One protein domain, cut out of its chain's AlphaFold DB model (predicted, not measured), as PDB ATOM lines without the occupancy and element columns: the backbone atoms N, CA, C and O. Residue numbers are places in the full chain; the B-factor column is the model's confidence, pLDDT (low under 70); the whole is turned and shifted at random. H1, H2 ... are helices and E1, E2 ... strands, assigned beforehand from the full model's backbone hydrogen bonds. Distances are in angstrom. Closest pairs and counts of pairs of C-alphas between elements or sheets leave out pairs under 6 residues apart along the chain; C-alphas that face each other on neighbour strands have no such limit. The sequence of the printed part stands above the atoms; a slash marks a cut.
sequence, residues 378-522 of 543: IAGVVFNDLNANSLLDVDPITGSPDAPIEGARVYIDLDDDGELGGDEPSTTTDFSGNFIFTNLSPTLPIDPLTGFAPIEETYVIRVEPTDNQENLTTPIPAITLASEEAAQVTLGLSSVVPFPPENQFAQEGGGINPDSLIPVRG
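This is residues 378 to 522 of the 543 residues of the protein "Cna B-type domain protein" of Lyngbya aestuarii BL J (UniProt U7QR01). With little regular structure, this is a small sandwich: a strongly twisted sheet, E3 E2 E5 E6 E8, face to face with a sheet E4 E1 E7, both mixed; loops 385 to 408 and 439 to 458 reach opposite ends. H1 only grazes the larger sheet. The 145 printed residues, mostly strand in the named 50, run E1 to E7, H1, E8; compact, radius of gyration of the C-alphas 15.0 A, spans 45 by 29 by 28 A.

E2, residues 409 to 413, is antiparallel to E3, residues 426 to 428, a hairpin (N 410 to O 427, 2.9 A), and to E5, residues 459 to 463 (N 411 to O 462, 2.9 A). E6, residues 476 to 480, forms a hairpin with E5 (N 459 to O 479, 2.8 A) and is parallel to E8, residues 517 to 521 (N 478 to O 518, 2.8 A). E1, residues 378 to 384, is antiparallel to E4, residues 434 to 438 (N 380 to O 435, 3.0 A), and parallel to E7, residues 486 to 494 (N 379 to O 487, 2.9 A). H1, residues 502 to 507, has 1 of 2 O i to N i+4 pairs within hydrogen-bond range.

E1, 20.2 A long, begins at C-alpha 378 (-28.684, 37.217, -27.719); E7 measures 27.1 A; E8 ends at C-alpha 521 (-26.883, 41.773, -18.269).

No cut; the farthest C-alphas, Thr 398 and Leu 449, are 45.9 A apart. Links E1 to E2, E2 to E3, E4 to E5 and E5 to E6 are long. Low-confidence residues include 444 to 457 and 497 to 522.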
ATOM      1  N   ILE A 378     -27.710  36.135 -27.891       84.81
ATOM      2  CA  ILE A 378     -28.684  37.217 -27.719       84.81
ATOM      3  C   ILE A 378     -29.875  36.872 -28.600       84.81
ATOM      4  O   ILE A 378     -29.705  36.697 -29.805       84.81
ATOM      5  N   ALA A 379     -31.061  36.748 -28.020       82.00
ATOM      6  CA  ALA A 379     -32.297  36.462 -28.744       82.00
ATOM      7  C   ALA A 379     -33.326  37.571 -28.513       82.00
ATOM      8  O   ALA A 379     -33.203  38.350 -27.574       82.00
ATOM      9  N   GLY A 380     -34.355  37.649 -29.348       79.75
ATOM     10  CA  GLY A 380     -35.395  38.646 -29.137       79.75
ATOM     11  C   GLY A 380     -36.528  38.596 -30.140       79.75
ATOM     12  O   GLY A 380     -36.564  37.718 -31.004       79.75
ATOM     13  N   VAL A 381     -37.435  39.567 -30.018       79.75
ATOM     14  CA  VAL A 381     -38.557  39.786 -30.938       79.75
ATOM     15  C   VAL A 381     -38.550  41.220 -31.458       79.75
ATOM     16  O   VAL A 381     -38.202  42.148 -30.727       79.75
ATOM     17  N   VAL A 382     -38.950  41.394 -32.713       84.75
ATOM     18  CA  VAL A 382     -39.305  42.694 -33.286       84.75
ATOM     19  C   VAL A 382     -40.813  42.732 -33.506       84.75
ATOM     20  O   VAL A 382     -41.379  41.799 -34.086       84.75
ATOM     21  N   PHE A 383     -41.466  43.805 -33.068       83.06
ATOM     22  CA  PHE A 383     -42.913  43.970 -33.177       83.06
ATOM     23  C   PHE A 383     -43.308  45.381 -33.621       83.06
ATOM     24  O   PHE A 383     -42.532  46.331 -33.543       83.06
ATOM     25  N   ASN A 384     -44.528  45.484 -34.137       85.38
ATOM     26  CA  ASN A 384     -45.167  46.731 -34.514       85.38
ATOM     27  C   ASN A 384     -45.930  47.281 -33.314       85.38
ATOM     28  O   ASN A 384     -47.007  46.769 -33.014       85.38
ATOM     29  N   ASP A 385     -45.367  48.316 -32.705       80.00
ATOM     30  CA  ASP A 385     -45.917  49.045 -31.570       80.00
ATOM     31  C   ASP A 385     -46.910  50.105 -32.071       80.00
ATOM     32  O   ASP A 385     -46.540  51.187 -32.556       80.00
ATOM     33  N   LEU A 386     -48.200  49.781 -32.024       81.88
ATOM     34  CA  LEU A 386     -49.241  50.624 -32.608       81.88
ATOM     35  C   LEU A 386     -49.521  51.892 -31.796       81.88
ATOM     36  O   LEU A 386     -49.965  52.891 -32.373       81.88
ATOM     37  N   ASN A 387     -49.292  51.856 -30.484       74.56
ATOM     38  CA  ASN A 387     -49.646  52.931 -29.555       74.56
ATOM     39  C   ASN A 387     -48.412  53.693 -29.013       74.56
ATOM     40  O   ASN A 387     -48.575  54.702 -28.324       74.56
ATOM     41  N   ALA A 388     -47.212  53.264 -29.409       74.88
ATOM     42  CA  ALA A 388     -45.913  53.802 -29.038       74.88
ATOM     43  C   ALA A 388     -45.609  53.758 -27.530       74.88
ATOM     44  O   ALA A 388     -44.930  54.651 -27.014       74.88
ATOM     45  N   ASN A 389     -46.118  52.745 -26.821       67.12
ATOM     46  CA  ASN A 389     -45.902  52.551 -25.384       67.12
ATOM     47  C   ASN A 389     -44.715  51.628 -25.054       67.12
ATOM     48  O   ASN A 389     -44.400  51.457 -23.878       67.12
ATOM     49  N   SER A 390     -44.019  51.102 -26.067       71.12
ATOM     50  CA  SER A 390     -42.883  50.176 -25.953       71.12
ATOM     51  C   SER A 390     -43.223  48.782 -25.404       71.12
ATOM     52  O   SER A 390     -42.309  48.056 -25.009       71.12
ATOM     53  N   LEU A 391     -44.501  48.393 -25.390       69.00
ATOM     54  CA  LEU A 391     -44.990  47.090 -24.928       69.00
ATOM     55  C   LEU A 391     -45.497  46.270 -26.111       69.00
ATOM     56  O   LEU A 391     -46.145  46.818 -26.984       69.00
ATOM     57  N   LEU A 392     -45.254  44.957 -26.118       71.81
ATOM     58  CA  LEU A 392     -45.880  44.042 -27.079       71.81
ATOM     59  C   LEU A 392     -47.285  43.672 -26.580       71.81
ATOM     60  O   LEU A 392     -47.500  42.569 -26.095       71.81
ATOM     61  N   ASP A 393     -48.244  44.593 -26.659       65.12
ATOM     62  CA  ASP A 393     -49.521  44.464 -25.949       65.12
ATOM     63  C   ASP A 393     -50.768  44.472 -26.849       65.12
ATOM     64  O   ASP A 393     -50.724  44.449 -28.083       65.12
ATOM     65  N   VAL A 394     -51.935  44.425 -26.203       70.81
ATOM     66  CA  VAL A 394     -53.200  44.804 -26.830       70.81
ATOM     67  C   VAL A 394     -53.579  46.169 -26.296       70.81
ATOM     68  O   VAL A 394     -53.887  46.293 -25.112       70.81
ATOM     69  N   ASP A 395     -53.641  47.165 -27.180       68.88
ATOM     70  CA  ASP A 395     -53.975  48.536 -26.806       68.88
ATOM     71  C   ASP A 395     -55.286  48.557 -25.988       68.88
ATOM     72  O   ASP A 395     -56.349  48.204 -26.516       68.88
ATOM     73  N   PRO A 396     -55.261  48.992 -24.715       59.12
ATOM     74  CA  PRO A 396     -56.431  48.951 -23.841       59.12
ATOM     75  C   PRO A 396     -57.544  49.916 -24.281       59.12
ATOM     76  O   PRO A 396     -58.694  49.779 -23.854       59.12
ATOM     77  N   ILE A 397     -57.230  50.893 -25.135       66.25
ATOM     78  CA  ILE A 397     -58.169  51.874 -25.681       66.25
ATOM     79  C   ILE A 397     -58.810  51.341 -26.962       66.25
ATOM     80  O   ILE A 397     -60.033  51.427 -27.121       66.25
ATOM     81  N   THR A 398     -58.008  50.826 -27.899       72.62
ATOM     82  CA  THR A 398     -58.512  50.416 -29.223       72.62
ATOM     83  C   THR A 398     -58.816  48.923 -29.339       72.62
ATOM     84  O   THR A 398     -59.571  48.529 -30.230       72.62
ATOM     85  N   GLY A 399     -58.274  48.095 -28.444       75.81
ATOM     86  CA  GLY A 399     -58.341  46.635 -28.491       75.81
ATOM     87  C   GLY A 399     -57.529  46.019 -29.635       75.81
ATOM     88  O   GLY A 399     -57.760  44.859 -29.981       75.81
ATOM     89  N   SER A 400     -56.648  46.795 -30.273       81.06
ATOM     90  CA  SER A 400     -55.813  46.324 -31.380       81.06
ATOM     91  C   SER A 400     -54.546  45.681 -30.819       81.06
ATOM     92  O   SER A 400     -53.856  46.348 -30.053       81.06
ATOM     93  N   PRO A 401     -54.234  44.421 -31.170       82.06
ATOM     94  CA  PRO A 401     -52.995  43.788 -30.749       82.06
ATOM     95  C   PRO A 401     -51.818  44.299 -31.573       82.06
ATOM     96  O   PRO A 401     -51.923  44.429 -32.802       82.06
ATOM     97  N   ASP A 402     -50.691  44.483 -30.907       82.31
ATOM     98  CA  ASP A 402     -49.402  44.611 -31.553       82.31
ATOM     99  C   ASP A 402     -49.025  43.306 -32.257       82.31
ATOM    100  O   ASP A 402     -49.364  42.192 -31.840       82.31
ATOM    101  N   ALA A 403     -48.371  43.449 -33.407       85.56
ATOM    102  CA  ALA A 403     -48.096  42.334 -34.302       85.56
ATOM    103  C   ALA A 403     -46.586  42.121 -34.453       85.56
ATOM    104  O   ALA A 403     -45.866  43.099 -34.664       85.56
ATOM    105  N   PRO A 404     -46.089  40.872 -34.439       85.44
ATOM    106  CA  PRO A 404     -44.692  40.603 -34.749       85.44
ATOM    107  C   PRO A 404     -44.344  41.034 -36.177       85.44
ATOM    108  O   PRO A 404     -45.164  40.902 -37.092       85.44
ATOM    109  N   ILE A 405     -43.114  41.503 -36.385       86.81
ATOM    110  CA  ILE A 405     -42.635  41.931 -37.702       86.81
ATOM    111  C   ILE A 405     -41.775  40.824 -38.311       86.81
ATOM    112  O   ILE A 405     -40.657  40.580 -37.862       86.81
ATOM    113  N   GLU A 406     -42.280  40.170 -39.359       89.88
ATOM    114  CA  GLU A 406     -41.518  39.204 -40.162       89.88
ATOM    115  C   GLU A 406     -40.526  39.909 -41.095       89.88
ATOM    116  O   GLU A 406     -40.882  40.841 -41.815       89.88
ATOM    117  N   GLY A 407     -39.286  39.416 -41.145       89.56
ATOM    118  CA  GLY A 407     -38.267  39.894 -42.076       89.56
ATOM    119  C   GLY A 407     -37.596  41.220 -41.701       89.56
ATOM    120  O   GLY A 407     -36.824  41.735 -42.513       89.56
ATOM    121  N   ALA A 408     -37.831  41.749 -40.498       89.19
ATOM    122  CA  ALA A 408     -37.067  42.870 -39.958       89.19
ATOM    123  C   ALA A 408     -35.587  42.492 -39.852       89.19
ATOM    124  O   ALA A 408     -35.252  41.397 -39.386       89.19
ATOM    125  N   ARG A 409     -34.688  43.379 -40.292       91.12
ATOM    126  CA  ARG A 409     -33.246  43.150 -40.174       91.12
ATOM    127  C   ARG A 409     -32.749  43.683 -38.839       91.12
ATOM    128  O   ARG A 409     -32.840  44.876 -38.585       91.12
ATOM    129  N   VAL A 410     -32.176  42.796 -38.036       91.38
ATOM    130  CA  VAL A 410     -31.585  43.108 -36.732       91.38
ATOM    131  C   VAL A 410     -30.075  42.936 -36.830       91.38
ATOM    132  O   VAL A 410     -29.607  41.970 -37.442       91.38
ATOM    133  N   TYR A 411     -29.305  43.844 -36.240       90.62
ATOM    134  CA  TYR A 411     -27.846  43.792 -36.256       90.62
ATOM    135  C   TYR A 411     -27.221  44.206 -34.924       90.62
ATOM    136  O   TYR A 411     -27.845  44.895 -34.118       90.62
ATOM    137  N   ILE A 412     -26.009  43.705 -34.690       89.62
ATOM    138  CA  ILE A 412     -25.139  44.146 -33.605       89.62
ATOM    139  C   ILE A 412     -24.292  45.282 -34.160       89.62
ATOM    140  O   ILE A 412     -23.438  45.027 -35.007       89.62
ATOM    141  N   ASP A 413     -24.539  46.483 -33.662       84.25
ATOM    142  CA  ASP A 413     -23.766  47.671 -33.993       84.25
ATOM    143  C   ASP A 413     -22.472  47.661 -33.167       84.25
ATOM    144  O   ASP A 413     -22.499  47.748 -31.935       84.25
ATOM    145  N   LEU A 414     -21.348  47.403 -33.831       82.88
ATOM    146  CA  LEU A 414     -20.050  47.196 -33.187       82.88
ATOM    147  C   LEU A 414     -19.240  48.485 -33.061       82.88
ATOM    148  O   LEU A 414     -18.333  48.530 -32.224       82.88
ATOM    149  N   ASP A 415     -19.503  49.484 -33.902       78.06
ATOM    150  CA  ASP A 415     -18.814  50.777 -33.877       78.06
ATOM    151  C   ASP A 415     -19.714  51.958 -33.483       78.06
ATOM    152  O   ASP A 415     -19.217  53.080 -33.342       78.06
ATOM    153  N   ASP A 416     -20.978  51.663 -33.181       74.19
ATOM    154  CA  ASP A 416     -22.019  52.581 -32.740       74.19
ATOM    155  C   ASP A 416     -22.234  53.759 -33.702       74.19
ATOM    156  O   ASP A 416     -22.385  54.919 -33.310       74.19
ATOM    157  N   ASP A 417     -22.223  53.482 -35.003       75.81
ATOM    158  CA  ASP A 417     -22.502  54.505 -36.010       75.81
ATOM    159  C   ASP A 417     -23.988  54.565 -36.417       75.81
ATOM    160  O   ASP A 417     -24.417  55.533 -37.057       75.81
ATOM    161  N   GLY A 418     -24.799  53.601 -35.962       75.69
ATOM    162  CA  GLY A 418     -26.220  53.501 -36.277       75.69
ATOM    163  C   GLY A 418     -26.519  52.993 -37.691       75.69
ATOM    164  O   GLY A 418     -27.684  53.011 -38.105       75.69
ATOM    165  N   GLU A 419     -25.510  52.538 -38.433       81.38
ATOM    166  CA  GLU A 419     -25.623  51.968 -39.769       81.38
ATOM    167  C   GLU A 419     -25.077  50.532 -39.802       81.38
ATOM    168  O   GLU A 419     -24.072  50.200 -39.195       81.38
ATOM    169  N   LEU A 420     -25.715  49.646 -40.577       86.00
ATOM    170  CA  LEU A 420     -25.215  48.279 -40.712       86.00
ATOM    171  C   LEU A 420     -23.909  48.233 -41.532       86.00
ATOM    172  O   LEU A 420     -23.916  48.326 -42.769       86.00
ATOM    173  N   GLY A 421     -22.800  47.987 -40.843       86.75
ATOM    174  CA  GLY A 421     -21.477  47.749 -41.402       86.75
ATOM    175  C   GLY A 421     -21.299  46.355 -42.022       86.75
ATOM    176  O   GLY A 421     -22.027  45.396 -41.769       86.75
ATOM    177  N   GLY A 422     -20.272  46.200 -42.866       87.50
ATOM    178  CA  GLY A 422     -19.971  44.916 -43.526       87.50
ATOM    179  C   GLY A 422     -19.387  43.840 -42.601       87.50
ATOM    180  O   GLY A 422     -19.435  42.655 -42.941       87.50
ATOM    181  N   ASP A 423     -18.841  44.257 -41.460       84.75
ATOM    182  CA  ASP A 423     -18.184  43.397 -40.473       84.75
ATOM    183  C   ASP A 423     -19.106  43.073 -39.280       84.75
ATOM    184  O   ASP A 423     -18.720  42.345 -38.363       84.75
ATOM    185  N   GLU A 424     -20.341  43.576 -39.318       91.12
ATOM    186  CA  GLU A 424     -21.298  43.500 -38.226       91.12
ATOM    187  C   GLU A 424     -22.216  42.276 -38.327       91.12
ATOM    188  O   GLU A 424     -22.788  41.984 -39.389       91.12
ATOM    189  N   PRO A 425     -22.386  41.523 -37.226       92.94
ATOM    190  CA  PRO A 425     -23.353  40.439 -37.172       92.94
ATOM    191  C   PRO A 425     -24.770  40.957 -37.424       92.94
ATOM    192  O   PRO A 425     -25.264  41.818 -36.706       92.94
ATOM    193  N   SER A 426     -25.469  40.367 -38.393       94.00
ATOM    194  CA  SER A 426     -26.880  40.663 -38.659       94.00
ATOM    195  C   SER A 426     -27.691  39.399 -38.919       94.00
ATOM    196  O   SER A 426     -27.167  38.352 -39.311       94.00
ATOM    197  N   THR A 427     -28.993  39.496 -38.675       93.38
ATOM    198  CA  THR A 427     -29.981  38.440 -38.886       93.38
ATOM    199  C   THR A 427     -31.320  39.055 -39.304       93.38
ATOM    200  O   THR A 427     -31.489  40.273 -39.295       93.38
ATOM    201  N   THR A 428     -32.271  38.221 -39.710       92.50
ATOM    202  CA  THR A 428     -33.633  38.651 -40.053       92.50
ATOM    203  C   THR A 428     -34.642  37.901 -39.212       92.50
ATOM    204  O   THR A 428     -34.472  36.699 -38.995       92.50
ATOM    205  N   THR A 429     -35.699  38.585 -38.791       90.44
ATOM    206  CA  THR A 429     -36.754  37.972 -37.991       90.44
ATOM    207  C   THR A 429     -37.572  36.943 -38.771       90.44
ATOM    208  O   THR A 429     -37.761  37.062 -39.986       90.44
ATOM    209  N   ASP A 430     -38.059  35.914 -38.075       86.56
ATOM    210  CA  ASP A 430     -38.980  34.914 -38.627       86.56
ATOM    211  C   ASP A 430     -40.447  35.400 -38.665       86.56
ATOM    212  O   ASP A 430     -40.746  36.540 -38.319       86.56
ATOM    213  N   PHE A 431     -41.388  34.537 -39.076       86.31
ATOM    214  CA  PHE A 431     -42.824  34.866 -39.156       86.31
ATOM    215  C   PHE A 431     -43.466  35.253 -37.810       86.31
ATOM    216  O   PHE A 431     -44.588  35.753 -37.783       86.31
ATOM    217  N   SER A 432     -42.793  34.958 -36.698       80.88
ATOM    218  CA  SER A 432     -43.197  35.327 -35.341       80.88
ATOM    219  C   SER A 432     -42.385  36.512 -34.811       80.88
ATOM    220  O   SER A 432     -42.429  36.783 -33.618       80.88
ATOM    221  N   GLY A 433     -41.637  37.211 -35.670       83.19
ATOM    222  CA  GLY A 433     -40.815  38.355 -35.290       83.19
ATOM    223  C   GLY A 433     -39.522  37.992 -34.563       83.19
ATOM    224  O   GLY A 433     -38.826  38.894 -34.107       83.19
ATOM    225  N   ASN A 434     -39.161  36.710 -34.456       84.62
ATOM    226  CA  ASN A 434     -38.052  36.281 -33.604       84.62
ATOM    227  C   ASN A 434     -36.695  36.349 -34.297       84.62
ATOM    228  O   ASN A 434     -36.574  35.989 -35.469       84.62
ATOM    229  N   PHE A 435     -35.652  36.686 -33.538       87.00
ATOM    230  CA  PHE A 435     -34.261  36.645 -33.982       87.00
ATOM    231  C   PHE A 435     -33.319  36.039 -32.932       87.00
ATOM    232  O   PHE A 435     -33.637  35.973 -31.745       87.00
ATOM    233  N   ILE A 436     -32.135  35.599 -33.377       88.06
ATOM    234  CA  ILE A 436     -31.057  35.146 -32.491       88.06
ATOM    235  C   ILE A 436     -29.665  35.391 -33.089       88.06
ATOM    236  O   ILE A 436     -29.414  35.122 -34.266       88.06
ATOM    237  N   PHE A 437     -28.743  35.825 -32.235       89.81
ATOM    238  CA  PHE A 437     -27.297  35.811 -32.414       89.81
ATOM    239  C   PHE A 437     -26.699  34.723 -31.525       89.81
ATOM    240  O   PHE A 437     -27.047  34.619 -30.355       89.81
ATOM    241  N   THR A 438     -25.791  33.905 -32.054       89.94
ATOM    242  CA  THR A 438     -25.176  32.790 -31.309       89.94
ATOM    243  C   THR A 438     -23.660  32.856 -31.383       89.94
ATOM    244  O   THR A 438     -23.109  33.483 -32.287       89.94
ATOM    245  N   ASN A 439     -22.986  32.138 -30.479       88.31
ATOM    246  CA  ASN A 439     -21.522  32.087 -30.391       88.31
ATOM    247  C   ASN A 439     -20.897  33.466 -30.155       88.31
ATOM    248  O   ASN A 439     -19.838  33.782 -30.703       88.31
ATOM    249  N   LEU A 440     -21.569  34.287 -29.351       88.38
ATOM    250  CA  LEU A 440     -21.046  35.577 -28.940       88.38
ATOM    251  C   LEU A 440     -19.885  35.380 -27.967       88.38
ATOM    252  O   LEU A 440     -19.777  34.357 -27.290       88.38
ATOM    253  N   SER A 441     -18.963  36.333 -27.945       87.25
ATOM    254  CA  SER A 441     -17.864  36.299 -26.984       87.25
ATOM    255  C   SER A 441     -18.306  36.986 -25.695       87.25
ATOM    256  O   SER A 441     -19.079  37.939 -25.765       87.25
ATOM    257  N   PRO A 442     -17.814  36.549 -24.525       80.38
ATOM    258  CA  PRO A 442     -18.039  37.293 -23.298       80.38
ATOM    259  C   PRO A 442     -17.490  38.711 -23.441       80.38
ATOM    260  O   PRO A 442     -16.371  38.904 -23.929       80.38
ATOM    261  N   THR A 443     -18.271  39.684 -23.001       74.44
ATOM    262  CA  THR A 443     -17.847  41.076 -22.877       74.44
ATOM    263  C   THR A 443     -16.961  41.227 -21.637       74.44
ATOM    264  O   THR A 443     -16.981  40.388 -20.730       74.44
ATOM    265  N   LEU A 444     -16.126  42.266 -21.585       65.31
ATOM    266  CA  LEU A 444     -15.241  42.478 -20.439       65.31
ATOM    267  C   LEU A 444     -16.045  42.760 -19.148       65.31
ATOM    268  O   LEU A 444     -17.188  43.217 -19.208       65.31
ATOM    269  N   PRO A 445     -15.497  42.411 -17.966       52.84
ATOM    270  CA  PRO A 445     -16.234  42.496 -16.713       52.84
ATOM    271  C   PRO A 445     -16.535  43.946 -16.328       52.84
ATOM    272  O   PRO A 445     -15.647  44.794 -16.309       52.84
ATOM    273  N   ILE A 446     -17.793  44.165 -15.951       51.50
ATOM    274  CA  ILE A 446     -18.347  45.403 -15.391       51.50
ATOM    275  C   ILE A 446     -17.468  45.939 -14.256       51.50
ATOM    276  O   ILE A 446     -17.003  45.162 -13.414       51.50
ATOM    277  N   ASP A 447     -17.281  47.262 -14.197       49.91
ATOM    278  CA  ASP A 447     -16.603  47.899 -13.070       49.91
ATOM    279  C   ASP A 447     -17.395  47.621 -11.772       49.91
ATOM    280  O   ASP A 447     -18.545  48.049 -11.638       49.91
ATOM    281  N   PRO A 448     -16.808  46.908 -10.792       39.03
ATOM    282  CA  PRO A 448     -17.502  46.508  -9.570       39.03
ATOM    283  C   PRO A 448     -17.862  47.682  -8.647       39.03
ATOM    284  O   PRO A 448     -18.544  47.469  -7.647       39.03
ATOM    285  N   LEU A 449     -17.377  48.895  -8.927       36.47
ATOM    286  CA  LEU A 449     -17.682  50.096  -8.156       36.47
ATOM    287  C   LEU A 449     -18.852  50.894  -8.741       36.47
ATOM    288  O   LEU A 449     -19.532  51.588  -7.990       36.47
ATOM    289  N   THR A 450     -19.063  50.827 -10.057       46.75
ATOM    290  CA  THR A 450     -20.099  51.609 -10.745       46.75
ATOM    291  C   THR A 450     -21.256  50.752 -11.240       46.75
ATOM    292  O   THR A 450     -22.332  51.288 -11.453       46.75
ATOM    293  N   GLY A 451     -21.062  49.443 -11.422       42.59
ATOM    294  CA  GLY A 451     -22.082  48.575 -12.010       42.59
ATOM    295  C   GLY A 451     -22.225  48.729 -13.530       42.59
ATOM    296  O   GLY A 451     -23.052  48.039 -14.119       42.59
ATOM    297  N   PHE A 452     -21.380  49.543 -14.179       45.25
ATOM    298  CA  PHE A 452     -21.408  49.780 -15.627       45.25
ATOM    299  C   PHE A 452     -20.188  49.179 -16.345       45.25
ATOM    300  O   PHE A 452     -19.057  49.239 -15.852       45.25
ATOM    301  N   ALA A 453     -20.415  48.593 -17.524       49.38
ATOM    302  CA  ALA A 453     -19.364  48.316 -18.501       49.38
ATOM    303  C   ALA A 453     -19.207  49.536 -19.430       49.38
ATOM    304  O   ALA A 453     -20.208  50.195 -19.724       49.38
ATOM    305  N   PRO A 454     -17.993  49.868 -19.905       55.06
ATOM    306  CA  PRO A 454     -17.834  50.835 -20.985       55.06
ATOM    307  C   PRO A 454     -18.667  50.399 -22.196       55.06
ATOM    308  O   PRO A 454     -18.630  49.236 -22.581       55.06
ATOM    309  N   ILE A 455     -19.388  51.334 -22.811       51.59
ATOM    310  CA  ILE A 455     -20.208  51.107 -24.015       51.59
ATOM    311  C   ILE A 455     -19.426  50.475 -25.181       51.59
ATOM    312  O   ILE A 455     -19.977  49.687 -25.932       51.59
ATOM    313  N   GLU A 456     -18.121  50.746 -25.280       55.91
ATOM    314  CA  GLU A 456     -17.220  50.146 -26.281       55.91
ATOM    315  C   GLU A 456     -16.958  48.644 -26.039       55.91
ATOM    316  O   GLU A 456     -16.270  47.986 -26.819       55.91
ATOM    317  N   GLU A 457     -17.464  48.097 -24.933       67.75
ATOM    318  CA  GLU A 457     -17.288  46.708 -24.520       67.75
ATOM    319  C   GLU A 457     -18.629  45.967 -24.380       67.75
ATOM    320  O   GLU A 457     -18.633  44.842 -23.888       67.75
ATOM    321  N   THR A 458     -19.754  46.551 -24.820       72.69
ATOM    322  CA  THR A 458     -21.091  45.927 -24.811       72.69
ATOM    323  C   THR A 458     -21.589  45.622 -26.228       72.69
ATOM    324  O   THR A 458     -21.064  46.121 -27.218       72.69
ATOM    325  N   TYR A 459     -22.597  44.756 -26.345       81.19
ATOM    326  CA  TYR A 459     -23.306  44.523 -27.602       81.19
ATOM    327  C   TYR A 459     -24.491  45.484 -27.722       81.19
ATOM    328  O   TYR A 459     -25.470  45.335 -26.988       81.19
ATOM    329  N   VAL A 460     -24.422  46.432 -28.657       80.31
ATOM    330  CA  VAL A 460     -25.530  47.339 -28.993       80.31
ATOM    331  C   VAL A 460     -26.388  46.686 -30.077       80.31
ATOM    332  O   VAL A 460     -25.876  46.308 -31.127       80.31
ATOM    333  N   ILE A 461     -27.688  46.495 -29.825       83.44
ATOM    334  CA  ILE A 461     -28.593  45.825 -30.780       83.44
ATOM    335  C   ILE A 461     -29.516  46.839 -31.442       83.44
ATOM    336  O   ILE A 461     -30.221  47.584 -30.763       83.44
ATOM    337  N   ARG A 462     -29.565  46.814 -32.775       84.00
ATOM    338  CA  ARG A 462     -30.379  47.716 -33.594       84.00
ATOM    339  C   ARG A 462     -31.235  46.957 -34.597       84.00
ATOM    340  O   ARG A 462     -30.964  45.805 -34.938       84.00
ATOM    341  N   VAL A 463     -32.270  47.628 -35.092       85.56
ATOM    342  CA  VAL A 463     -33.151  47.142 -36.157       85.56
ATOM    343  C   VAL A 463     -33.211  48.178 -37.282       85.56
ATOM    344  O   VAL A 463     -33.395  49.372 -37.031       85.56
ATOM    345  N   GLU A 464     -33.015  47.736 -38.526       81.56
ATOM    346  CA  GLU A 464     -33.220  48.595 -39.697       81.56
ATOM    347  C   GLU A 464     -34.719  48.924 -39.834       81.56
ATOM    348  O   GLU A 464     -35.543  48.013 -39.702       81.56
ATOM    349  N   PRO A 465     -35.094  50.179 -40.151       64.94
ATOM    350  CA  PRO A 465     -36.486  50.548 -40.381       64.94
ATOM    351  C   PRO A 465     -37.152  49.653 -41.432       64.94
ATOM    352  O   PRO A 465     -36.703  49.563 -42.580       64.94
ATOM    353  N   THR A 466     -38.258  49.016 -41.059       54.41
ATOM    354  CA  THR A 466     -39.143  48.318 -41.992       54.41
ATOM    355  C   THR A 466     -40.171  49.326 -42.515       54.41
ATOM    356  O   THR A 466     -40.873  49.969 -41.743       54.41
ATOM    357  N   ASP A 467     -40.153  49.580 -43.825       51.09
ATOM    358  CA  ASP A 467     -41.134  50.365 -44.596       51.09
ATOM    359  C   ASP A 467     -42.220  51.174 -43.826       51.09
ATOM    360  O   ASP A 467     -43.324  50.714 -43.554       51.09
ATOM    361  N   ASN A 468     -41.958  52.476 -43.622       55.09
ATOM    362  CA  ASN A 468     -42.821  53.483 -42.965       55.09
ATOM    363  C   ASN A 468     -42.987  53.372 -41.429       55.09
ATOM    364  O   ASN A 468     -43.714  54.190 -40.858       55.09
ATOM    365  N   GLN A 469     -42.332  52.422 -40.758       64.94
ATOM    366  CA  GLN A 469     -42.233  52.340 -39.291       64.94
ATOM    367  C   GLN A 469     -40.812  52.733 -38.867       64.94
ATOM    368  O   GLN A 469     -39.964  51.888 -38.594       64.94
ATOM    369  N   GLU A 470     -40.528  54.034 -38.909       67.19
ATOM    370  CA  GLU A 470     -39.163  54.554 -38.735       67.19
ATOM    371  C   GLU A 470     -38.776  54.781 -37.274       67.19
ATOM    372  O   GLU A 470     -37.620  55.080 -37.008       67.19
ATOM    373  N   ASN A 471     -39.709  54.637 -36.328       73.81
ATOM    374  CA  ASN A 471     -39.457  55.025 -34.950       73.81
ATOM    375  C   ASN A 471     -39.301  53.819 -34.037       73.81
ATOM    376  O   ASN A 471     -40.285  53.137 -33.745       73.81
ATOM    377  N   LEU A 472     -38.092  53.616 -33.523       75.81
ATOM    378  CA  LEU A 472     -37.874  52.732 -32.392       75.81
ATOM    379  C   LEU A 472     -38.579  53.297 -31.147       75.81
ATOM    380  O   LEU A 472     -38.299  54.416 -30.709       75.81
ATOM    381  N   THR A 473     -39.523  52.537 -30.599       70.38
ATOM    382  CA  THR A 473     -40.253  52.904 -29.378       70.38
ATOM    383  C   THR A 473     -39.531  52.390 -28.147       70.38
ATOM    384  O   THR A 473     -39.357  53.133 -27.187       70.38
ATOM    385  N   THR A 474     -38.998  51.174 -28.219       67.75
ATOM    386  CA  THR A 474     -38.175  50.575 -27.168       67.75
ATOM    387  C   THR A 474     -36.788  51.229 -27.090       67.75
ATOM    388  O   THR A 474     -36.155  51.445 -28.119       67.75
ATOM    389  N   PRO A 475     -36.244  51.480 -25.897       65.50
ATOM    390  CA  PRO A 475     -34.854  51.907 -25.727       65.50
ATOM    391  C   PRO A 475     -33.832  50.947 -26.359       65.50
ATOM    392  O   PRO A 475     -34.059  49.736 -26.391       65.50
ATOM    393  N   ILE A 476     -32.685  51.476 -26.804       68.62
ATOM    394  CA  ILE A 476     -31.602  50.667 -27.387       68.62
ATOM    395  C   ILE A 476     -30.881  49.877 -26.276       68.62
ATOM    396  O   ILE A 476     -30.354  50.483 -25.335       68.62
ATOM    397  N   PRO A 477     -30.826  48.534 -26.363       68.94
ATOM    398  CA  PRO A 477     -30.179  47.708 -25.353       68.94
ATOM    399  C   PRO A 477     -28.659  47.642 -25.568       68.94
ATOM    400  O   PRO A 477     -28.187  47.377 -26.676       68.94
ATOM    401  N   ALA A 478     -27.904  47.808 -24.483       70.94
ATOM    402  CA  ALA A 478     -26.452  47.655 -24.423       70.94
ATOM    403  C   ALA A 478     -26.088  46.450 -23.548       70.94
ATOM    404  O   ALA A 478     -26.111  46.509 -22.317       70.94
ATOM    405  N   ILE A 479     -25.780  45.324 -24.188       74.25
ATOM    406  CA  ILE A 479     -25.738  44.018 -23.531       74.25
ATOM    407  C   ILE A 479     -24.320  43.656 -23.083       74.25
ATOM    408  O   ILE A 479     -23.390  43.609 -23.884       74.25
ATOM    409  N   THR A 480     -24.173  43.314 -21.807       74.62
ATOM    410  CA  THR A 480     -22.987  42.678 -21.230       74.62
ATOM    411  C   THR A 480     -23.265  41.188 -21.028       74.62
ATOM    412  O   THR A 480     -24.209  40.830 -20.327       74.62
ATOM    413  N   LEU A 481     -22.431  40.315 -21.590       71.56
ATOM    414  CA  LEU A 481     -22.499  38.862 -21.413       71.56
ATOM    415  C   LEU A 481     -21.255  38.347 -20.686       71.56
ATOM    416  O   LEU A 481     -20.136  38.503 -21.180       71.56
ATOM    417  N   ALA A 482     -21.428  37.662 -19.557       75.62
ATOM    418  CA  ALA A 482     -20.386  36.799 -19.018       75.62
ATOM    419  C   ALA A 482     -20.318  35.466 -19.789       75.62
ATOM    420  O   ALA A 482     -21.118  35.163 -20.674       75.62
ATOM    421  N   SER A 483     -19.319  34.648 -19.454       80.25
ATOM    422  CA  SER A 483     -19.168  33.319 -20.054       80.25
ATOM    423  C   SER A 483     -20.400  32.458 -19.798       80.25
ATOM    424  O   SER A 483     -20.792  32.293 -18.650       80.25
ATOM    425  N   GLU A 484     -20.919  31.844 -20.862       80.50
ATOM    426  CA  GLU A 484     -22.099  30.962 -20.862       80.50
ATOM    427  C   GLU A 484     -23.441  31.660 -20.609       80.50
ATOM    428  O   GLU A 484     -24.483  31.011 -20.694       80.50
ATOM    429  N   GLU A 485     -23.440  32.976 -20.412       79.06
ATOM    430  CA  GLU A 485     -24.672  33.739 -20.281       79.06
ATOM    431  C   GLU A 485     -25.347  33.967 -21.635       79.06
ATOM    432  O   GLU A 485     -24.724  33.939 -22.701       79.06
ATOM    433  N   ALA A 486     -26.647  34.207 -21.585       77.50
ATOM    434  CA  ALA A 486     -27.444  34.643 -22.712       77.50
ATOM    435  C   ALA A 486     -28.264  35.876 -22.334       77.50
ATOM    436  O   ALA A 486     -28.491  36.125 -21.156       77.50
ATOM    437  N   ALA A 487     -28.724  36.638 -23.320       75.00
ATOM    438  CA  ALA A 487     -29.647  37.742 -23.094       75.00
ATOM    439  C   ALA A 487     -30.858  37.645 -24.020       75.00
ATOM    440  O   ALA A 487     -30.774  37.115 -25.132       75.00
ATOM    441  N   GLN A 488     -31.980  38.176 -23.554       74.88
ATOM    442  CA  GLN A 488     -33.133  38.478 -24.387       74.88
ATOM    443  C   GLN A 488     -33.299  39.989 -24.529       74.88
ATOM    444  O   GLN A 488     -32.785  40.726 -23.692       74.88
ATOM    445  N   VAL A 489     -33.949  40.431 -25.608       75.12
ATOM    446  CA  VAL A 489     -34.374  41.821 -25.839       75.12
ATOM    447  C   VAL A 489     -35.666  41.867 -26.662       75.12
ATOM    448  O   VAL A 489     -36.005  40.915 -27.371       75.12
ATOM    449  N   THR A 490     -36.359  43.000 -26.622       76.19
ATOM    450  CA  THR A 490     -37.577  43.259 -27.398       76.19
ATOM    451  C   THR A 490     -37.430  44.610 -28.091       76.19
ATOM    452  O   THR A 490     -36.968  45.562 -27.470       76.19
ATOM    453  N   LEU A 491     -37.764  44.676 -29.382       79.56
ATOM    454  CA  LEU A 491     -37.594  45.867 -30.216       79.56
ATOM    455  C   LEU A 491     -38.942  46.275 -30.827       79.56
ATOM    456  O   LEU A 491     -39.490  45.551 -31.659       79.56
ATOM    457  N   GLY A 492     -39.470  47.423 -30.408       80.69
ATOM    458  CA  GLY A 492     -40.746  47.967 -30.878       80.69
ATOM    459  C   GLY A 492     -40.544  49.018 -31.962       80.69
ATOM    460  O   GLY A 492     -39.726  49.924 -31.804       80.69
ATOM    461  N   LEU A 493     -41.278  48.897 -33.068       83.56
ATOM    462  CA  LEU A 493     -41.279  49.865 -34.164       83.56
ATOM    463  C   LEU A 493     -42.661  50.485 -34.328       83.56
ATOM    464  O   LEU A 493     -43.652  49.765 -34.434       83.56
ATOM    465  N   SER A 494     -42.724  51.810 -34.437       81.50
ATOM    466  CA  SER A 494     -43.972  52.535 -34.656       81.50
ATOM    467  C   SER A 494     -43.894  53.523 -35.813       81.50
ATOM    468  O   SER A 494     -42.849  54.078 -36.156       81.50
ATOM    469  N   SER A 495     -45.057  53.777 -36.411       77.56
ATOM    470  CA  SER A 495     -45.266  54.919 -37.315       77.56
ATOM    471  C   SER A 495     -45.666  56.193 -36.558       77.56
ATOM    472  O   SER A 495     -45.675  57.288 -37.128       77.56
ATOM    473  N   VAL A 496     -45.997  56.062 -35.273       73.44
ATOM    474  CA  VAL A 496     -46.249  57.174 -34.359       73.44
ATOM    475  C   VAL A 496     -44.908  57.627 -33.787       73.44
ATOM    476  O   VAL A 496     -44.009  56.818 -33.574       73.44
ATOM    477  N   VAL A 497     -44.743  58.935 -33.590       65.50
ATOM    478  CA  VAL A 497     -43.560  59.474 -32.904       65.50
ATOM    479  C   VAL A 497     -43.556  58.909 -31.479       65.50
ATOM    480  O   VAL A 497     -44.539  59.126 -30.766       65.50
ATOM    481  N   PRO A 498     -42.500  58.185 -31.074       56.38
ATOM    482  CA  PRO A 498     -42.418  57.540 -29.790       56.38
ATOM    483  C   PRO A 498     -42.242  58.600 -28.718       56.38
ATOM    484  O   PRO A 498     -41.798  59.729 -28.968       56.38
ATOM    485  N   PHE A 499     -42.621  58.228 -27.509       47.75
ATOM    486  CA  PHE A 499     -42.499  59.097 -26.367       47.75
ATOM    487  C   PHE A 499     -41.775  58.345 -25.242       47.75
ATOM    488  O   PHE A 499     -42.332  57.374 -24.738       47.75
ATOM    489  N   PRO A 500     -40.563  58.778 -24.844       46.47
ATOM    490  CA  PRO A 500     -39.893  60.015 -25.254       46.47
ATOM    491  C   PRO A 500     -39.300  59.960 -26.685       46.47
ATOM    492  O   PRO A 500     -38.886  58.902 -27.152       46.47
ATOM    493  N   PRO A 501     -39.198  61.110 -27.386       49.06
ATOM    494  CA  PRO A 501     -38.628  61.191 -28.739       49.06
ATOM    495  C   PRO A 501     -37.117  60.891 -28.789       49.06
ATOM    496  O   PRO A 501     -36.544  60.771 -29.867       49.06
ATOM    497  N   GLU A 502     -36.467  60.763 -27.629       53.28
ATOM    498  CA  GLU A 502     -35.043  60.442 -27.457       53.28
ATOM    499  C   GLU A 502     -34.656  59.096 -28.087       53.28
ATOM    500  O   GLU A 502     -33.582  58.994 -28.682       53.28
ATOM    501  N   ASN A 503     -35.572  58.120 -28.093       54.09
ATOM    502  CA  ASN A 503     -35.353  56.820 -28.732       54.09
ATOM    503  C   ASN A 503     -35.241  56.924 -30.268       54.09
ATOM    504  O   ASN A 503     -34.530  56.131 -30.880       54.09
ATOM    505  N   GLN A 504     -35.849  57.945 -30.896       53.88
ATOM    506  CA  GLN A 504     -35.696  58.195 -32.341       53.88
ATOM    507  C   GLN A 504     -34.291  58.689 -32.687       53.88
ATOM    508  O   GLN A 504     -33.692  58.251 -33.664       53.88
ATOM    509  N   PHE A 505     -33.753  59.612 -31.883       47.25
ATOM    510  CA  PHE A 505     -32.437  60.205 -32.139       47.25
ATOM    511  C   PHE A 505     -31.306  59.195 -31.957       47.25
ATOM    512  O   PHE A 505     -30.281  59.299 -32.630       47.25
ATOM    513  N   ALA A 506     -31.513  58.208 -31.085       49.62
ATOM    514  CA  ALA A 506     -30.588  57.106 -30.900       49.62
ATOM    515  C   ALA A 506     -30.493  56.220 -32.158       49.62
ATOM    516  O   ALA A 506     -29.430  55.662 -32.403       49.62
ATOM    517  N   GLN A 507     -31.543  56.133 -32.988       52.41
ATOM    518  CA  GLN A 507     -31.581  55.320 -34.213       52.41
ATOM    519  C   GLN A 507     -30.914  55.993 -35.436       52.41
ATOM    520  O   GLN A 507     -30.426  55.281 -36.306       52.41
ATOM    521  N   GLU A 508     -30.842  57.331 -35.501       50.75
ATOM    522  CA  GLU A 508     -30.321  58.098 -36.660       50.75
ATOM    523  C   GLU A 508     -28.832  58.530 -36.555       50.75
ATOM    524  O   GLU A 508     -28.414  59.500 -37.195       50.75
ATOM    525  N   GLY A 509     -28.002  57.843 -35.761       48.28
ATOM    526  CA  GLY A 509     -26.540  58.060 -35.758       48.28
ATOM    527  C   GLY A 509     -26.042  59.264 -34.938       48.28
ATOM    528  O   GLY A 509     -25.020  59.883 -35.255       48.28
ATOM    529  N   GLY A 510     -26.744  59.633 -33.865       41.56
ATOM    530  CA  GLY A 510     -26.191  60.510 -32.833       41.56
ATOM    531  C   GLY A 510     -25.374  59.689 -31.841       41.56
ATOM    532  O   GLY A 510     -25.973  58.990 -31.034       41.56
ATOM    533  N   GLY A 511     -24.039  59.770 -31.901       44.75
ATOM    534  CA  GLY A 511     -23.152  59.028 -30.995       44.75
ATOM    535  C   GLY A 511     -23.621  59.084 -29.537       44.75
ATOM    536  O   GLY A 511     -24.085  60.133 -29.080       44.75
ATOM    537  N   ILE A 512     -23.513  57.941 -28.854       47.84
ATOM    538  CA  ILE A 512     -24.138  57.644 -27.557       47.84
ATOM    539  C   ILE A 512     -24.103  58.850 -26.615       47.84
ATOM    540  O   ILE A 512     -23.039  59.259 -26.144       47.84
ATOM    541  N   ASN A 513     -25.275  59.382 -26.266       48.38
ATOM    542  CA  ASN A 513     -25.417  59.889 -24.913       48.38
ATOM    543  C   ASN A 513     -25.474  58.640 -24.021       48.38
ATOM    544  O   ASN A 513     -26.457  57.915 -24.142       48.38
ATOM    545  N   PRO A 514     -24.450  58.312 -23.207       43.78
ATOM    546  CA  PRO A 514     -24.454  57.100 -22.377       43.78
ATOM    547  C   PRO A 514     -25.691  56.999 -21.468       43.78
ATOM    548  O   PRO A 514     -26.043  55.898 -21.061       43.78
ATOM    549  N   ASP A 515     -26.389  58.115 -21.243       41.97
ATOM    550  CA  ASP A 515     -27.681  58.192 -20.559       41.97
ATOM    551  C   ASP A 515     -28.878  57.668 -21.403       41.97
ATOM    552  O   ASP A 515     -30.006  57.649 -20.930       41.97
ATOM    553  N   SER A 516     -28.684  57.271 -22.666       45.25
ATOM    554  CA  SER A 516     -29.742  56.806 -23.589       45.25
ATOM    555  C   SER A 516     -29.708  55.300 -23.871       45.25
ATOM    556  O   SER A 516     -30.564  54.796 -24.599       45.25
ATOM    557  N   LEU A 517     -28.730  54.575 -23.319       53.00
ATOM    558  CA  LEU A 517     -28.643  53.117 -23.419       53.00
ATOM    559  C   LEU A 517     -29.183  52.455 -22.159       53.00
ATOM    560  O   LEU A 517     -28.916  52.915 -21.050       53.00
ATOM    561  N   ILE A 518     -29.852  51.315 -22.328       53.00
ATOM    562  CA  ILE A 518     -30.184  50.453 -21.192       53.00
ATOM    563  C   ILE A 518     -29.091  49.395 -21.038       53.00
ATOM    564  O   ILE A 518     -28.924  48.576 -21.948       53.00
ATOM    565  N   PRO A 519     -28.367  49.350 -19.905       55.72
ATOM    566  CA  PRO A 519     -27.474  48.241 -19.617       55.72
ATOM    567  C   PRO A 519     -28.292  46.957 -19.443       55.72
ATOM    568  O   PRO A 519     -29.192  46.869 -18.613       55.72
ATOM    569  N   VAL A 520     -27.960  45.940 -20.227       57.72
ATOM    570  CA  VAL A 520     -28.606  44.628 -20.190       57.72
ATOM    571  C   VAL A 520     -27.568  43.595 -19.767       57.72
ATOM    572  O   VAL A 520     -26.571  43.413 -20.458       57.72
ATOM    573  N   ARG A 521     -27.768  42.886 -18.653       64.75
ATOM    574  CA  ARG A 521     -26.883  41.773 -18.269       64.75
ATOM    575  C   ARG A 521     -27.381  40.435 -18.796       64.75
ATOM    576  O   ARG A 521     -28.581  40.184 -18.850       64.75
ATOM    577  N   GLY A 522     -26.450  39.562 -19.151       62.06
ATOM    578  CA  GLY A 522     -26.751  38.172 -19.440       62.06
ATOM    579  C   GLY A 522     -27.237  37.401 -18.206       62.06
ATOM    580  O   GLY A 522     -27.048  37.815 -17.064       62.06
TER     581      GLY A 522